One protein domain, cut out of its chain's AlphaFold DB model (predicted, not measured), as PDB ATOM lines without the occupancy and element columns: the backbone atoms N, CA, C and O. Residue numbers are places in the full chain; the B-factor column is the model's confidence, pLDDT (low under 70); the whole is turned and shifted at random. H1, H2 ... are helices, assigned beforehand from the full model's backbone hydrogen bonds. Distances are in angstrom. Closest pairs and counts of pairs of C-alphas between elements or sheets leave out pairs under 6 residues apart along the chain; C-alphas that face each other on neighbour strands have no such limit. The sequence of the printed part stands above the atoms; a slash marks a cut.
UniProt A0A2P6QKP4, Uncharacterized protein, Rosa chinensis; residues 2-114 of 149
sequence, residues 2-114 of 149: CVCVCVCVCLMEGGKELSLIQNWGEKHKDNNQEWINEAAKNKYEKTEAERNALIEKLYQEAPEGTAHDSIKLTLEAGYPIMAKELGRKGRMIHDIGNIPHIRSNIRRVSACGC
ATOM      1  N   CYS A   2      52.471 -21.470  93.568       24.84
ATOM      2  CA  CYS A   2      51.042 -21.473  93.249       24.84
ATOM      3  C   CYS A   2      50.758 -20.312  92.296       24.84
ATOM      4  O   CYS A   2      50.925 -19.155  92.672       24.84
ATOM      5  N   VAL A   3      50.360 -20.629  91.066       24.69
ATOM      6  CA  VAL A   3      49.889 -19.641  90.093       24.69
ATOM      7  C   VAL A   3      48.468 -19.259  90.508       24.69
ATOM      8  O   VAL A   3      47.546 -20.061  90.381       24.69
ATOM      9  N   CYS A   4      48.293 -18.067  91.084       25.67
ATOM     10  CA  CYS A   4      46.964 -17.530  91.365       25.67
ATOM     11  C   CYS A   4      46.298 -17.155  90.041       25.67
ATOM     12  O   CYS A   4      46.632 -16.143  89.431       25.67
ATOM     13  N   VAL A   5      45.339 -17.968  89.607       28.14
ATOM     14  CA  VAL A   5      44.407 -17.593  88.546       28.14
ATOM     15  C   VAL A   5      43.376 -16.658  89.176       28.14
ATOM     16  O   VAL A   5      42.452 -17.103  89.855       28.14
ATOM     17  N   CYS A   6      43.556 -15.348  89.007       32.62
ATOM     18  CA  CYS A   6      42.544 -14.368  89.393       32.62
ATOM     19  C   CYS A   6      41.301 -14.564  88.516       32.62
ATOM     20  O   CYS A   6      41.303 -14.238  87.329       32.62
ATOM     21  N   VAL A   7      40.221 -15.082  89.103       30.53
ATOM     22  CA  VAL A   7      38.907 -15.132  88.452       30.53
ATOM     23  C   VAL A   7      38.351 -13.707  88.411       30.53
ATOM     24  O   VAL A   7      37.744 -13.226  89.365       30.53
ATOM     25  N   CYS A   8      38.594 -13.002  87.305       36.50
ATOM     26  CA  CYS A   8      37.978 -11.707  87.040       36.50
ATOM     27  C   CYS A   8      36.483 -11.906  86.766       36.50
ATOM     28  O   CYS A   8      36.105 -12.543  85.781       36.50
ATOM     29  N   VAL A   9      35.620 -11.349  87.621       36.50
ATOM     30  CA  VAL A   9      34.175 -11.294  87.359       36.50
ATOM     31  C   VAL A   9      33.940 -10.332  86.194       36.50
ATOM     32  O   VAL A   9      33.910  -9.115  86.368       36.50
ATOM     33  N   CYS A  10      33.812 -10.891  84.995       37.62
ATOM     34  CA  CYS A  10      33.408 -10.166  83.798       37.62
ATOM     35  C   CYS A  10      31.877 -10.064  83.779       37.62
ATOM     36  O   CYS A  10      31.186 -11.046  84.061       37.62
ATOM     37  N   LEU A  11      31.331  -8.895  83.434       42.22
ATOM     38  CA  LEU A  11      29.914  -8.798  83.084       42.22
ATOM     39  C   LEU A  11      29.722  -9.521  81.748       42.22
ATOM     40  O   LEU A  11      30.322  -9.138  80.747       42.22
ATOM     41  N   MET A  12      28.921 -10.582  81.750       36.72
ATOM     42  CA  MET A  12      28.659 -11.415  80.579       36.72
ATOM     43  C   MET A  12      27.177 -11.319  80.226       36.72
ATOM     44  O   MET A  12      26.329 -11.563  81.083       36.72
ATOM     45  N   GLU A  13      26.858 -11.026  78.968       36.22
ATOM     46  CA  GLU A  13      25.503 -11.147  78.422       36.22
ATOM     47  C   GLU A  13      25.569 -12.035  77.177       36.22
ATOM     48  O   GLU A  13      26.385 -11.823  76.281       36.22
ATOM     49  N   GLY A  14      24.796 -13.125  77.164       32.44
ATOM     50  CA  GLY A  14      24.823 -14.102  76.067       32.44
ATOM     51  C   GLY A  14      26.180 -14.787  75.838       32.44
ATOM     52  O   GLY A  14      26.463 -15.215  74.722       32.44
ATOM     53  N   GLY A  15      27.043 -14.868  76.858       36.22
ATOM     54  CA  GLY A  15      28.378 -15.469  76.735       36.22
ATOM     55  C   GLY A  15      29.441 -14.550  76.120       36.22
ATOM     56  O   GLY A  15      30.576 -14.986  75.939       36.22
ATOM     57  N   LYS A  16      29.108 -13.283  75.836       41.69
ATOM     58  CA  LYS A  16      30.067 -12.252  75.427       41.69
ATOM     59  C   LYS A  16      30.309 -11.278  76.571       41.69
ATOM     60  O   LYS A  16      29.389 -10.918  77.305       41.69
ATOM     61  N   GLU A  17      31.562 -10.866  76.709       55.34
ATOM     62  CA  GLU A  17      31.953  -9.820  77.644       55.34
ATOM     63  C   GLU A  17      31.277  -8.508  77.240       55.34
ATOM     64  O   GLU A  17      31.414  -8.042  76.108       55.34
ATOM     65  N   LEU A  18      30.516  -7.931  78.164       57.53
ATOM     66  CA  LEU A  18      29.862  -6.648  77.963       57.53
ATOM     67  C   LEU A  18      30.906  -5.535  78.013       57.53
ATOM     68  O   LEU A  18      31.270  -5.048  79.085       57.53
ATOM     69  N   SER A  19      31.352  -5.085  76.842       74.00
ATOM     70  CA  SER A  19      32.130  -3.857  76.738       74.00
ATOM     71  C   SER A  19      31.195  -2.650  76.813       74.00
ATOM     72  O   SER A  19      30.643  -2.187  75.814       74.00
ATOM     73  N   LEU A  20      31.001  -2.129  78.028       80.38
ATOM     74  CA  LEU A  20      30.182  -0.936  78.281       80.38
ATOM     75  C   LEU A  20      30.645   0.277  77.456       80.38
ATOM     76  O   LEU A  20      29.817   1.082  77.039       80.38
ATOM     77  N   ILE A  21      31.950   0.374  77.189       84.75
ATOM     78  CA  ILE A  21      32.547   1.433  76.367       84.75
ATOM     79  C   ILE A  21      32.143   1.265  74.900       84.75
ATOM     80  O   ILE A  21      31.683   2.230  74.295       84.75
ATOM     81  N   GLN A  22      32.222   0.050  74.341       86.31
ATOM     82  CA  GLN A  22      31.762  -0.212  72.968       86.31
ATOM     83  C   GLN A  22      30.263   0.048  72.823       86.31
ATOM     84  O   GLN A  22      29.854   0.736  71.895       86.31
ATOM     85  N   ASN A  23      29.453  -0.410  73.781       86.00
ATOM     86  CA  ASN A  23      28.013  -0.147  73.781       86.00
ATOM     87  C   ASN A  23      27.701   1.357  73.829       86.00
ATOM     88  O   ASN A  23      26.750   1.810  73.195       86.00
ATOM     89  N   TRP A  24      28.487   2.137  74.576       88.62
ATOM     90  CA  TRP A  24      28.375   3.593  74.565       88.62
ATOM     91  C   TRP A  24      28.747   4.172  73.195       88.62
ATOM     92  O   TRP A  24      28.006   4.996  72.670       88.62
ATOM     93  N   GLY A  25      29.844   3.704  72.592       88.94
ATOM     94  CA  GLY A  25      30.274   4.118  71.256       88.94
ATOM     95  C   GLY A  25      29.210   3.866  70.187       88.94
ATOM     96  O   GLY A  25      28.872   4.779  69.444       88.94
ATOM     97  N   GLU A  26      28.612   2.673  70.168       89.50
ATOM     98  CA  GLU A  26      27.548   2.315  69.218       89.50
ATOM     99  C   GLU A  26      26.301   3.202  69.354       89.50
ATOM    100  O   GLU A  26      25.690   3.557  68.353       89.50
ATOM    101  N   LYS A  27      25.945   3.641  70.570       88.56
ATOM    102  CA  LYS A  27      24.831   4.590  70.771       88.56
ATOM    103  C   LYS A  27      25.106   5.989  70.224       88.56
ATOM    104  O   LYS A  27      24.167   6.749  70.008       88.56
ATOM    105  N   HIS A  28      26.377   6.345  70.067       89.81
ATOM    106  CA  HIS A  28      26.823   7.646  69.566       89.81
ATOM    107  C   HIS A  28      27.237   7.595  68.093       89.81
ATOM    108  O   HIS A  28      27.809   8.561  67.579       89.81
ATOM    109  N   LYS A  29      26.909   6.494  67.411       91.25
ATOM    110  CA  LYS A  29      26.991   6.359  65.963       91.25
ATOM    111  C   LYS A  29      25.609   6.420  65.325       91.25
ATOM    112  O   LYS A  29      24.609   6.042  65.932       91.25
ATOM    113  N   ASP A  30      25.559   6.920  64.101       90.00
ATOM    114  CA  ASP A  30      24.358   6.913  63.281       90.00
ATOM    115  C   ASP A  30      24.141   5.548  62.597       90.00
ATOM    116  O   ASP A  30      24.885   4.582  62.793       90.00
ATOM    117  N   ASN A  31      23.110   5.461  61.755       90.75
ATOM    118  CA  ASN A  31      22.798   4.237  61.010       90.75
ATOM    119  C   ASN A  31      23.892   3.838  60.001       90.75
ATOM    120  O   ASN A  31      23.935   2.680  59.587       90.75
ATOM    121  N   ASN A  32      24.764   4.773  59.615       91.75
ATOM    122  CA  ASN A  32      25.891   4.548  58.714       91.75
ATOM    123  C   ASN A  32      27.176   4.184  59.472       91.75
ATOM    124  O   ASN A  32      28.221   4.039  58.840       91.75
ATOM    125  N   GLN A  33      27.104   4.004  60.798       87.69
ATOM    126  CA  GLN A  33      28.244   3.751  61.681       87.69
ATOM    127  C   GLN A  33      29.218   4.936  61.803       87.69
ATOM    128  O   GLN A  33      30.342   4.772  62.287       87.69
ATOM    129  N   GLU A  34      28.783   6.139  61.428       91.44
ATOM    130  CA  GLU A  34      29.546   7.370  61.597       91.44
ATOM    131  C   GLU A  34      29.229   8.025  62.942       91.44
ATOM    132  O   GLU A  34      28.121   7.927  63.467       91.44
ATOM    133  N   TRP A  35      30.216   8.701  63.530       92.19
ATOM    134  CA  TRP A  35      30.032   9.397  64.801       92.19
ATOM    135  C   TRP A  35      29.041  10.550  64.653       92.19
ATOM    136  O   TRP A  35      29.255  11.460  63.858       92.19
ATOM    137  N   ILE A  36      28.005  10.566  65.495       90.12
ATOM    138  CA  ILE A  36      26.971  11.613  65.480       90.12
ATOM    139  C   ILE A  36      27.579  12.989  65.797       90.12
ATOM    140  O   ILE A  36      27.078  14.020  65.351       90.12
ATOM    141  N   ASN A  37      28.656  13.030  66.588       93.25
ATOM    142  CA  ASN A  37      29.432  14.243  66.816       93.25
ATOM    143  C   ASN A  37      30.896  13.946  67.195       93.25
ATOM    144  O   ASN A  37      31.207  12.939  67.834       93.25
ATOM    145  N   GLU A  38      31.786  14.888  66.868       94.06
ATOM    146  CA  GLU A  38      33.226  14.802  67.165       94.06
ATOM    147  C   GLU A  38      33.537  14.780  68.668       94.06
ATOM    148  O   GLU A  38      34.509  14.168  69.104       94.06
ATOM    149  N   ALA A  39      32.707  15.412  69.502       92.19
ATOM    150  CA  ALA A  39      32.923  15.392  70.947       92.19
ATOM    151  C   ALA A  39      32.743  13.979  71.533       92.19
ATOM    152  O   ALA A  39      33.484  13.589  72.436       92.19
ATOM    153  N   ALA A  40      31.789  13.205  71.018       90.00
ATOM    154  CA  ALA A  40      31.527  11.833  71.420       90.00
ATOM    155  C   ALA A  40      32.640  10.905  70.940       90.00
ATOM    156  O   ALA A  40      33.143  10.112  71.734       90.00
ATOM    157  N   LYS A  41      33.096  11.089  69.697       94.06
ATOM    158  CA  LYS A  41      34.274  10.404  69.160       94.06
ATOM    159  C   LYS A  41      35.510  10.630  70.031       94.06
ATOM    160  O   LYS A  41      36.099   9.671  70.518       94.06
ATOM    161  N   ASN A  42      35.838  11.889  70.329       94.75
ATOM    162  CA  ASN A  42      36.986  12.239  71.169       94.75
ATOM    163  C   ASN A  42      36.889  11.631  72.578       94.75
ATOM    164  O   ASN A  42      37.881  11.146  73.120       94.75
ATOM    165  N   LYS A  43      35.692  11.628  73.183       93.19
ATOM    166  CA  LYS A  43      35.460  10.976  74.483       93.19
ATOM    167  C   LYS A  43      35.664   9.468  74.412       93.19
ATOM    168  O   LYS A  43      36.298   8.909  75.306       93.19
ATOM    169  N   TYR A  44      35.148   8.816  73.373       92.50
ATOM    170  CA  TYR A  44      35.325   7.383  73.166       92.50
ATOM    171  C   TYR A  44      36.800   7.025  73.004       92.50
ATOM    172  O   TYR A  44      37.313   6.195  73.750       92.50
ATOM    173  N   GLU A  45      37.496   7.698  72.086       94.06
ATOM    174  CA  GLU A  45      38.912   7.458  71.799       94.06
ATOM    175  C   GLU A  45      39.777   7.664  73.044       94.06
ATOM    176  O   GLU A  45      40.639   6.840  73.344       94.06
ATOM    177  N   LYS A  46      39.502   8.711  73.832       94.25
ATOM    178  CA  LYS A  46      40.211   8.958  75.090       94.25
ATOM    179  C   LYS A  46      39.921   7.893  76.151       94.25
ATOM    180  O   LYS A  46      40.840   7.453  76.837       94.25
ATOM    181  N   THR A  47      38.669   7.448  76.260       91.38
ATOM    182  CA  THR A  47      38.277   6.374  77.187       91.38
ATOM    183  C   THR A  47      38.965   5.055  76.820       91.38
ATOM    184  O   THR A  47      39.527   4.397  77.695       91.38
ATOM    185  N   GLU A  48      38.976   4.683  75.537       90.88
ATOM    186  CA  GLU A  48      39.655   3.478  75.040       90.88
ATOM    187  C   GLU A  48      41.178   3.574  75.192       90.88
ATOM    188  O   GLU A  48      41.812   2.604  75.602       90.88
ATOM    189  N   ALA A  49      41.778   4.739  74.939       92.94
ATOM    190  CA  ALA A  49      43.211   4.943  75.134       92.94
ATOM    191  C   ALA A  49      43.622   4.767  76.606       92.94
ATOM    192  O   ALA A  49      44.588   4.061  76.896       92.94
ATOM    193  N   GLU A  50      42.877   5.359  77.549       91.31
ATOM    194  CA  GLU A  50      43.144   5.201  78.986       91.31
ATOM    195  C   GLU A  50      42.915   3.761  79.461       91.31
ATOM    196  O   GLU A  50      43.698   3.239  80.258       91.31
ATOM    197  N   ARG A  51      41.884   3.092  78.933       88.19
ATOM    198  CA  ARG A  51      41.624   1.671  79.186       88.19
ATOM    199  C   ARG A  51      42.787   0.800  78.704       88.19
ATOM    200  O   ARG A  51      43.297  -0.003  79.480       88.19
ATOM    201  N   ASN A  52      43.228   0.973  77.461       89.06
ATOM    202  CA  ASN A  52      44.316   0.184  76.883       89.06
ATOM    203  C   ASN A  52      45.637   0.438  77.613       89.06
ATOM    204  O   ASN A  52      46.349  -0.507  77.931       89.06
ATOM    205  N   ALA A  53      45.924   1.687  77.988       90.50
ATOM    206  CA  ALA A  53      47.098   2.012  78.795       90.50
ATOM    207  C   ALA A  53      47.092   1.309  80.165       90.50
ATOM    208  O   ALA A  53      48.152   0.965  80.687       90.50
ATOM    209  N   LEU A  54      45.916   1.094  80.761       85.81
ATOM    210  CA  LEU A  54      45.797   0.346  82.010       85.81
ATOM    211  C   LEU A  54      45.980  -1.165  81.798       85.81
ATOM    212  O   LEU A  54      46.647  -1.797  82.612       85.81
ATOM    213  N   ILE A  55      45.450  -1.728  80.706       83.62
ATOM    214  CA  ILE A  55      45.697  -3.131  80.323       83.62
ATOM    215  C   ILE A  55      47.195  -3.367  80.119       83.62
ATOM    216  O   ILE A  55      47.735  -4.320  80.669       83.62
ATOM    217  N   GLU A  56      47.883  -2.468  79.412       86.38
ATOM    218  CA  GLU A  56      49.332  -2.566  79.200       86.38
ATOM    219  C   GLU A  56      50.112  -2.554  80.514       86.38
ATOM    220  O   GLU A  56      51.020  -3.358  80.702       86.38
ATOM    221  N   LYS A  57      49.746  -1.689  81.466       85.75
ATOM    222  CA  LYS A  57      50.387  -1.683  82.791       85.75
ATOM    223  C   LYS A  57      50.197  -3.009  83.521       85.75
ATOM    224  O   LYS A  57      51.164  -3.555  84.037       85.75
ATOM    225  N   LEU A  58      48.975  -3.544  83.512       81.62
ATOM    226  CA  LEU A  58      48.680  -4.844  84.113       81.62
ATOM    227  C   LEU A  58      49.453  -5.976  83.429       81.62
ATOM    228  O   LEU A  58      49.876  -6.909  84.102       81.62
ATOM    229  N   TYR A  59      49.668  -5.882  82.118       79.44
ATOM    230  CA  TYR A  59      50.492  -6.832  81.378       79.44
ATOM    231  C   TYR A  59      51.958  -6.801  81.804       79.44
ATOM    232  O   TYR A  59      52.536  -7.854  82.045       79.44
ATOM    233  N   GLN A  60      52.547  -5.613  81.960       81.38
ATOM    234  CA  GLN A  60      53.936  -5.487  82.420       81.38
ATOM    235  C   GLN A  60      54.138  -5.993  83.858       81.38
ATOM    236  O   GLN A  60      55.230  -6.427  84.213       81.38
ATOM    237  N   GLU A  61      53.095  -5.933  84.688       83.00
ATOM    238  CA  GLU A  61      53.105  -6.449  86.062       83.00
ATOM    239  C   GLU A  61      52.779  -7.952  86.146       83.00
ATOM    240  O   GLU A  61      52.938  -8.564  87.207       83.00
ATOM    241  N   ALA A  62      52.307  -8.559  85.053       79.88
ATOM    242  CA  ALA A  62      51.885  -9.949  85.037       79.88
ATOM    243  C   ALA A  62      53.085 -10.917  85.070       79.88
ATOM    244  O   ALA A  62      54.170 -10.600  84.580       79.88
ATOM    245  N   PRO A  63      52.902 -12.137  85.612       80.50
ATOM    246  CA  PRO A  63      53.929 -13.167  85.566       80.50
ATOM    247  C   PRO A  63      54.364 -13.481  84.132       80.50
ATOM    248  O   PRO A  63      53.545 -13.508  83.206       80.50
ATOM    249  N   GLU A  64      55.647 -13.792  83.975       79.00
ATOM    250  CA  GLU A  64      56.244 -14.175  82.698       79.00
ATOM    251  C   GLU A  64      55.491 -15.374  82.085       79.00
ATOM    252  O   GLU A  64      55.257 -16.386  82.751       79.00
ATOM    253  N   GLY A  65      55.059 -15.240  80.827       77.38
ATOM    254  CA  GLY A  65      54.229 -16.236  80.135       77.38
ATOM    255  C   GLY A  65      52.714 -15.994  80.193       77.38
ATOM    256  O   GLY A  65      51.959 -16.783  79.625       77.38
ATOM    257  N   THR A  66      52.250 -14.912  80.826       76.44
ATOM    258  CA  THR A  66      50.845 -14.485  80.734       76.44
ATOM    259  C   THR A  66      50.543 -13.991  79.319       76.44
ATOM    260  O   THR A  66      51.250 -13.134  78.796       76.44
ATOM    261  N   ALA A  67      49.496 -14.520  78.686       78.62
ATOM    262  CA  ALA A  67      49.087 -14.074  77.357       78.62
ATOM    263  C   ALA A  67      48.405 -12.698  77.446       78.62
ATOM    264  O   ALA A  67      47.574 -12.470  78.326       78.62
ATOM    265  N   HIS A  68      48.755 -11.769  76.556       73.31
ATOM    266  CA  HIS A  68      48.267 -10.382  76.604       73.31
ATOM    267  C   HIS A  68      46.737 -10.286  76.495       73.31
ATOM    268  O   HIS A  68      46.086  -9.596  77.274       73.31
ATOM    269  N   ASP A  69      46.155 -11.096  75.615       74.38
ATOM    270  CA  ASP A  69      44.714 -11.227  75.383       74.38
ATOM    271  C   ASP A  69      43.938 -11.833  76.566       74.38
ATOM    272  O   ASP A  69      42.712 -11.707  76.641       74.38
ATOM    273  N   SER A  70      44.633 -12.469  77.513       73.31
ATOM    274  CA  SER A  70      44.022 -13.010  78.729       73.31
ATOM    275  C   SER A  70      43.760 -11.948  79.801       73.31
ATOM    276  O   SER A  70      42.986 -12.192  80.733       73.31
ATOM    277  N   ILE A  71      44.362 -10.761  79.673       73.44
ATOM    278  CA  ILE A  71      44.223  -9.684  80.650       73.44
ATOM    279  C   ILE A  71      42.929  -8.929  80.400       73.44
ATOM    280  O   ILE A  71      42.735  -8.263  79.384       73.44
ATOM    281  N   LYS A  72      42.041  -9.002  81.388       74.00
ATOM    282  CA  LYS A  72      40.749  -8.326  81.366       74.00
ATOM    283  C   LYS A  72      40.671  -7.301  82.475       74.00
ATOM    284  O   LYS A  72      41.079  -7.548  83.609       74.00
ATOM    285  N   LEU A  73      40.103  -6.147  82.144       73.25
ATOM    286  CA  LEU A  73      39.842  -5.106  83.124       73.25
ATOM    287  C   LEU A  73      38.585  -5.430  83.918       73.25
ATOM    288  O   LEU A  73      37.521  -5.686  83.358       73.25
ATOM    289  N   THR A  74      38.695  -5.357  85.241       73.88
ATOM    290  CA  THR A  74      37.522  -5.438  86.105       73.88
ATOM    291  C   THR A  74      36.658  -4.190  85.941       73.88
ATOM    292  O   THR A  74      37.145  -3.090  85.659       73.88
ATOM    293  N   LEU A  75      35.354  -4.339  86.177       72.56
ATOM    294  CA  LEU A  75      34.418  -3.214  86.150       72.56
ATOM    295  C   LEU A  75      34.808  -2.111  87.147       72.56
ATOM    296  O   LEU A  75      34.634  -0.932  86.857       72.56
ATOM    297  N   GLU A  76      35.354  -2.487  88.305       74.56
ATOM    298  CA  GLU A  76      35.818  -1.550  89.333       74.56
ATOM    299  C   GLU A  76      36.986  -0.688  88.840       74.56
ATOM    300  O   GLU A  76      37.005   0.513  89.101       74.56
ATOM    301  N   ALA A  77      37.912  -1.268  88.072       77.50
ATOM    302  CA  ALA A  77      39.025  -0.540  87.472       77.50
ATOM    303  C   ALA A  77      38.598   0.288  86.244       77.50
ATOM    304  O   ALA A  77      39.108   1.387  86.029       77.50
ATOM    305  N   GLY A  78      37.633  -0.200  85.454       81.12
ATOM    306  CA  GLY A  78      37.107   0.510  84.281       81.12
ATOM    307  C   GLY A  78      36.144   1.657  84.616       81.12
ATOM    308  O   GLY A  78      36.080   2.650  83.889       81.12
ATOM    309  N   TYR A  79      35.401   1.560  85.725       82.94
ATOM    310  CA  TYR A  79      34.396   2.553  86.118       82.94
ATOM    311  C   TYR A  79      34.962   3.975  86.282       82.94
ATOM    312  O   TYR A  79      34.359   4.900  85.737       82.94
ATOM    313  N   PRO A  80      36.100   4.203  86.972       85.25
ATOM    314  CA  PRO A  80      36.703   5.530  87.084       85.25
ATOM    315  C   PRO A  80      37.030   6.168  85.733       85.25
ATOM    316  O   PRO A  80      36.797   7.364  85.567       85.25
ATOM    317  N   ILE A  81      37.513   5.377  84.769       88.94
ATOM    318  CA  ILE A  81      37.861   5.850  83.422       88.94
ATOM    319  C   ILE A  81      36.591   6.329  82.710       88.94
ATOM    320  O   ILE A  81      36.514   7.472  82.261       88.94
ATOM    321  N   MET A  82      35.541   5.501  82.711       87.69
ATOM    322  CA  MET A  82      34.244   5.867  82.132       87.69
ATOM    323  C   MET A  82      33.621   7.086  82.831       87.69
ATOM    324  O   MET A  82      33.113   7.991  82.175       87.69
ATOM    325  N   ALA A  83      33.687   7.153  84.163       87.62
ATOM    326  CA  ALA A  83      33.164   8.273  84.947       87.62
ATOM    327  C   ALA A  83      33.867   9.595  84.655       87.62
ATOM    328  O   ALA A  83      33.217  10.643  84.669       87.62
ATOM    329  N   LYS A  84      35.175   9.540  84.415       89.94
ATOM    330  CA  LYS A  84      36.007  10.698  84.112       89.94
ATOM    331  C   LYS A  84      35.727  11.237  82.710       89.94
ATOM    332  O   LYS A  84      35.500  12.434  82.568       89.94
ATOM    333  N   GLU A  85      35.709  10.366  81.705       90.88
ATOM    334  CA  GLU A  85      35.675  10.789  80.299       90.88
ATOM    335  C   GLU A  85      34.253  10.926  79.733       90.88
ATOM    336  O   GLU A  85      33.937  11.895  79.035       90.88
ATOM    337  N   LEU A  86      33.346  10.012  80.086       88.62
ATOM    338  CA  LEU A  86      31.951  10.043  79.622       88.62
ATOM    339  C   LEU A  86      31.073  10.927  80.524       88.62
ATOM    340  O   LEU A  86      30.066  11.495  80.088       88.62
ATOM    341  N   GLY A  87      31.506  11.116  81.771       86.62
ATOM    342  CA  GLY A  87      30.815  11.898  82.786       86.62
ATOM    343  C   GLY A  87      29.804  11.073  83.580       86.62
ATOM    344  O   GLY A  87      29.288  10.046  83.132       86.62
ATOM    345  N   ARG A  88      29.505  11.545  84.794       88.00
ATOM    346  CA  ARG A  88      28.591  10.873  85.722       88.00
ATOM    347  C   ARG A  88      27.520  11.808  86.267       88.00
ATOM    348  O   ARG A  88      27.784  12.974  86.552       88.00
ATOM    349  N   LYS A  89      26.340  11.247  86.526       81.31
ATOM    350  CA  LYS A  89      25.262  11.878  87.291       81.31
ATOM    351  C   LYS A  89      24.900  10.980  88.470       81.31
ATOM    352  O   LYS A  89      24.251   9.945  88.318       81.31
ATOM    353  N   GLY A  90      25.354  11.359  89.663       80.44
ATOM    354  CA  GLY A  90      25.237  10.516  90.853       80.44
ATOM    355  C   GLY A  90      26.017   9.207  90.690       80.44
ATOM    356  O   GLY A  90      27.240   9.232  90.560       80.44
ATOM    357  N   ARG A  91      25.303   8.075  90.700       72.00
ATOM    358  CA  ARG A  91      25.865   6.719  90.516       72.00
ATOM    359  C   ARG A  91      25.806   6.212  89.066       72.00
ATOM    360  O   ARG A  91      26.190   5.081  88.804       72.00
ATOM    361  N   MET A  92      25.311   7.032  88.141       77.69
ATOM    362  CA  MET A  92      25.124   6.654  86.742       77.69
ATOM    363  C   MET A  92      26.199   7.282  85.863       77.69
ATOM    364  O   MET A  92      26.539   8.451  86.056       77.69
ATOM    365  N   ILE A  93      26.673   6.535  84.871       84.56
ATOM    366  CA  ILE A  93      27.470   7.077  83.767       84.56
ATOM    367  C   ILE A  93      26.507   7.553  82.679       84.56
ATOM    368  O   ILE A  93      25.496   6.891  82.423       84.56
ATOM    369  N   HIS A  94      26.779   8.705  82.062       82.38
ATOM    370  CA  HIS A  94      25.925   9.215  80.986       82.38
ATOM    371  C   HIS A  94      25.782   8.189  79.856       82.38
ATOM    372  O   HIS A  94      26.753   7.554  79.459       82.38
ATOM    373  N   ASP A  95      24.546   8.002  79.385       80.00
ATOM    374  CA  ASP A  95      24.126   7.097  78.301       80.00
ATOM    375  C   ASP A  95      24.432   5.593  78.482       80.00
ATOM    376  O   ASP A  95      23.949   4.760  77.708       80.00
ATOM    377  N   ILE A  96      25.146   5.222  79.548       80.44
ATOM    378  CA  ILE A  96      25.342   3.839  80.008       80.44
ATOM    379  C   ILE A  96      24.321   3.487  81.102       80.44
ATOM    380  O   ILE A  96      23.816   2.370  81.138       80.44
ATOM    381  N   GLY A  97      23.962   4.450  81.959       77.00
ATOM    382  CA  GLY A  97      23.000   4.263  83.044       77.00
ATOM    383  C   GLY A  97      23.648   3.841  84.364       77.00
ATOM    384  O   GLY A  97      24.813   4.142  84.636       77.00
ATOM    385  N   ASN A  98      22.860   3.205  85.236       73.19
ATOM    386  CA  ASN A  98      23.332   2.762  86.544       73.19
ATOM    387  C   ASN A  98      24.173   1.497  86.383       73.19
ATOM    388  O   ASN A  98      23.653   0.445  86.017       73.19
ATOM    389  N   ILE A  99      25.463   1.601  86.682       65.12
ATOM    390  CA  ILE A  99      26.335   0.434  86.710       65.12
ATOM    391  C   ILE A  99      26.034  -0.300  88.021       65.12
ATOM    392  O   ILE A  99      26.113   0.335  89.081       65.12
ATOM    393  N   PRO A 100      25.636  -1.591  87.986       59.62
ATOM    394  CA  PRO A 100      25.366  -2.350  89.194       59.62
ATOM    395  C   PRO A 100      26.538  -2.178  90.146       59.62
ATOM    396  O   PRO A 100      27.689  -2.417  89.774       59.62
ATOM    397  N   HIS A 101      26.256  -1.731  91.370       52.91
ATOM    398  CA  HIS A 101      27.263  -1.801  92.407       52.91
ATOM    399  C   HIS A 101      27.516  -3.288  92.610       52.91
ATOM    400  O   HIS A 101      26.699  -3.973  93.230       52.91
ATOM    401  N   ILE A 102      28.610  -3.794  92.042       53.50
ATOM    402  CA  ILE A 102      29.150  -5.087  92.422       53.50
ATOM    403  C   ILE A 102      29.608  -4.866  93.855       53.50
ATOM    404  O   ILE A 102      30.739  -4.480  94.129       53.50
ATOM    405  N   ARG A 103      28.669  -5.030  94.790       40.72
ATOM    406  CA  ARG A 103      28.997  -5.296  96.173       40.72
ATOM    407  C   ARG A 103      29.656  -6.653  96.079       40.72
ATOM    408  O   ARG A 103      28.978  -7.676  96.009       40.72
ATOM    409  N   SER A 104      30.971  -6.653  95.928       42.31
ATOM    410  CA  SER A 104      31.734  -7.859  96.106       42.31
ATOM    411  C   SER A 104      31.331  -8.370  97.491       42.31
ATOM    412  O   SER A 104      31.672  -7.797  98.522       42.31
ATOM    413  N   ASN A 105      30.544  -9.445  97.535       35.94
ATOM    414  CA  ASN A 105      30.452 -10.260  98.745       35.94
ATOM    415  C   ASN A 105      31.822 -10.891  99.063       35.94
ATOM    416  O   ASN A 105      32.007 -11.490 100.113       35.94
ATOM    417  N   ILE A 106      32.813 -10.673  98.197       42.62
ATOM    418  CA  ILE A 106      34.226 -10.674  98.531       42.62
ATOM    419  C   ILE A 106      34.499  -9.363  99.286       42.62
ATOM    420  O   ILE A 106      34.679  -8.303  98.678       42.62
ATOM    421  N   ARG A 107      34.485  -9.425 100.629       30.16
ATOM    422  CA  ARG A 107      35.194  -8.462 101.497       30.16
ATOM    423  C   ARG A 107      36.446  -8.005 100.759       30.16
ATOM    424  O   ARG A 107      37.150  -8.891 100.307       30.16
ATOM    425  N   ARG A 108      36.689  -6.694 100.612       33.34
ATOM    426  CA  ARG A 108      37.892  -6.114  99.981       33.34
ATOM    427  C   ARG A 108      39.108  -7.048 100.097       33.34
ATOM    428  O   ARG A 108      39.861  -6.944 101.061       33.34
ATOM    429  N   VAL A 109      39.327  -7.913  99.113       33.66
ATOM    430  CA  VAL A 109      40.650  -8.477  98.884       33.66
ATOM    431  C   VAL A 109      41.286  -7.430  98.001       33.66
ATOM    432  O   VAL A 109      41.248  -7.482  96.776       33.66
ATOM    433  N   SER A 110      41.728  -6.371  98.682       31.72
ATOM    434  CA  SER A 110      42.734  -5.472  98.154       31.72
ATOM    435  C   SER A 110      43.825  -6.341  97.548       31.72
ATOM    436  O   SER A 110      44.207  -7.356  98.138       31.72
ATOM    437  N   ALA A 111      44.331  -5.930  96.389       36.28
ATOM    438  CA  ALA A 111      45.603  -6.423  95.900       36.28
ATOM    439  C   ALA A 111      46.610  -6.479  97.064       36.28
ATOM    440  O   ALA A 111      46.592  -5.617  97.953       36.28
ATOM    441  N   CYS A 112      47.447  -7.518  97.037       37.16
ATOM    442  CA  CYS A 112      48.549  -7.805  97.953       37.16
ATOM    443  C   CYS A 112      48.191  -7.924  99.448       37.16
ATOM    444  O   CYS A 112      48.380  -7.007 100.242       37.16
ATOM    445  N   GLY A 113      47.792  -9.136  99.844       37.53
ATOM    446  CA  GLY A 113      47.838  -9.571 101.236       37.53
ATOM    447  C   GLY A 113      46.908 -10.739 101.518       37.53
ATOM    448  O   GLY A 113      45.937 -10.554 102.234       37.53
ATOM    449  N   CYS A 114      47.194 -11.943 101.006       34.97
ATOM    450  CA  CYS A 114      46.701 -13.133 101.703       34.97
ATOM    451  C   CYS A 114      47.401 -13.149 103.063       34.97
ATOM    452  O   CYS A 114      48.551 -13.570 103.177       34.97
TER     453      CYS A 114
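This is residues 2 to 114 of the 149 residues of an uncharacterized protein of Rosa chinensis (UniProt A0A2P6QKP4). With little regular structure, this is one long helix, H2, with two shorter helices, H1 and H3, packed on its residues 40 to 51; long stretches without named elements make the rest, and residues 105 to 114 stick out. The printed part has 113 residues, under half in the three named helices, and no named strand; the class is all helix. It is only just compact, close to loose, with a radius of gyration of the C-alphas of 15.8 A, spanning 50 by 31 by 28 A.

H1, residues 20 to 27, begins with C-alpha 20 at (30.182, -0.936, 78.281). H2, residues 38 to 61, measures 34.7 A. H3, residues 75 to 85, measures 15.2 A and ends with C-alpha 85 at (35.675, 10.789, 80.299).

H1 and H2, a helical hairpin, touch closest at the C-alphas of Gly 25 and Tyr 44, 6.3 A. H2 and H3, also a hairpin, touch closest at those of Lys 43 and Glu 85, 5.8 A. Every O i to N i+4 pair is within hydrogen-bond range in H1 and H2, and 5 of 7 in H3.

The printed part has no cut. The H2 to H3 link is long. Residues 2 to 18 and 99 to 114 have pLDDT under 70.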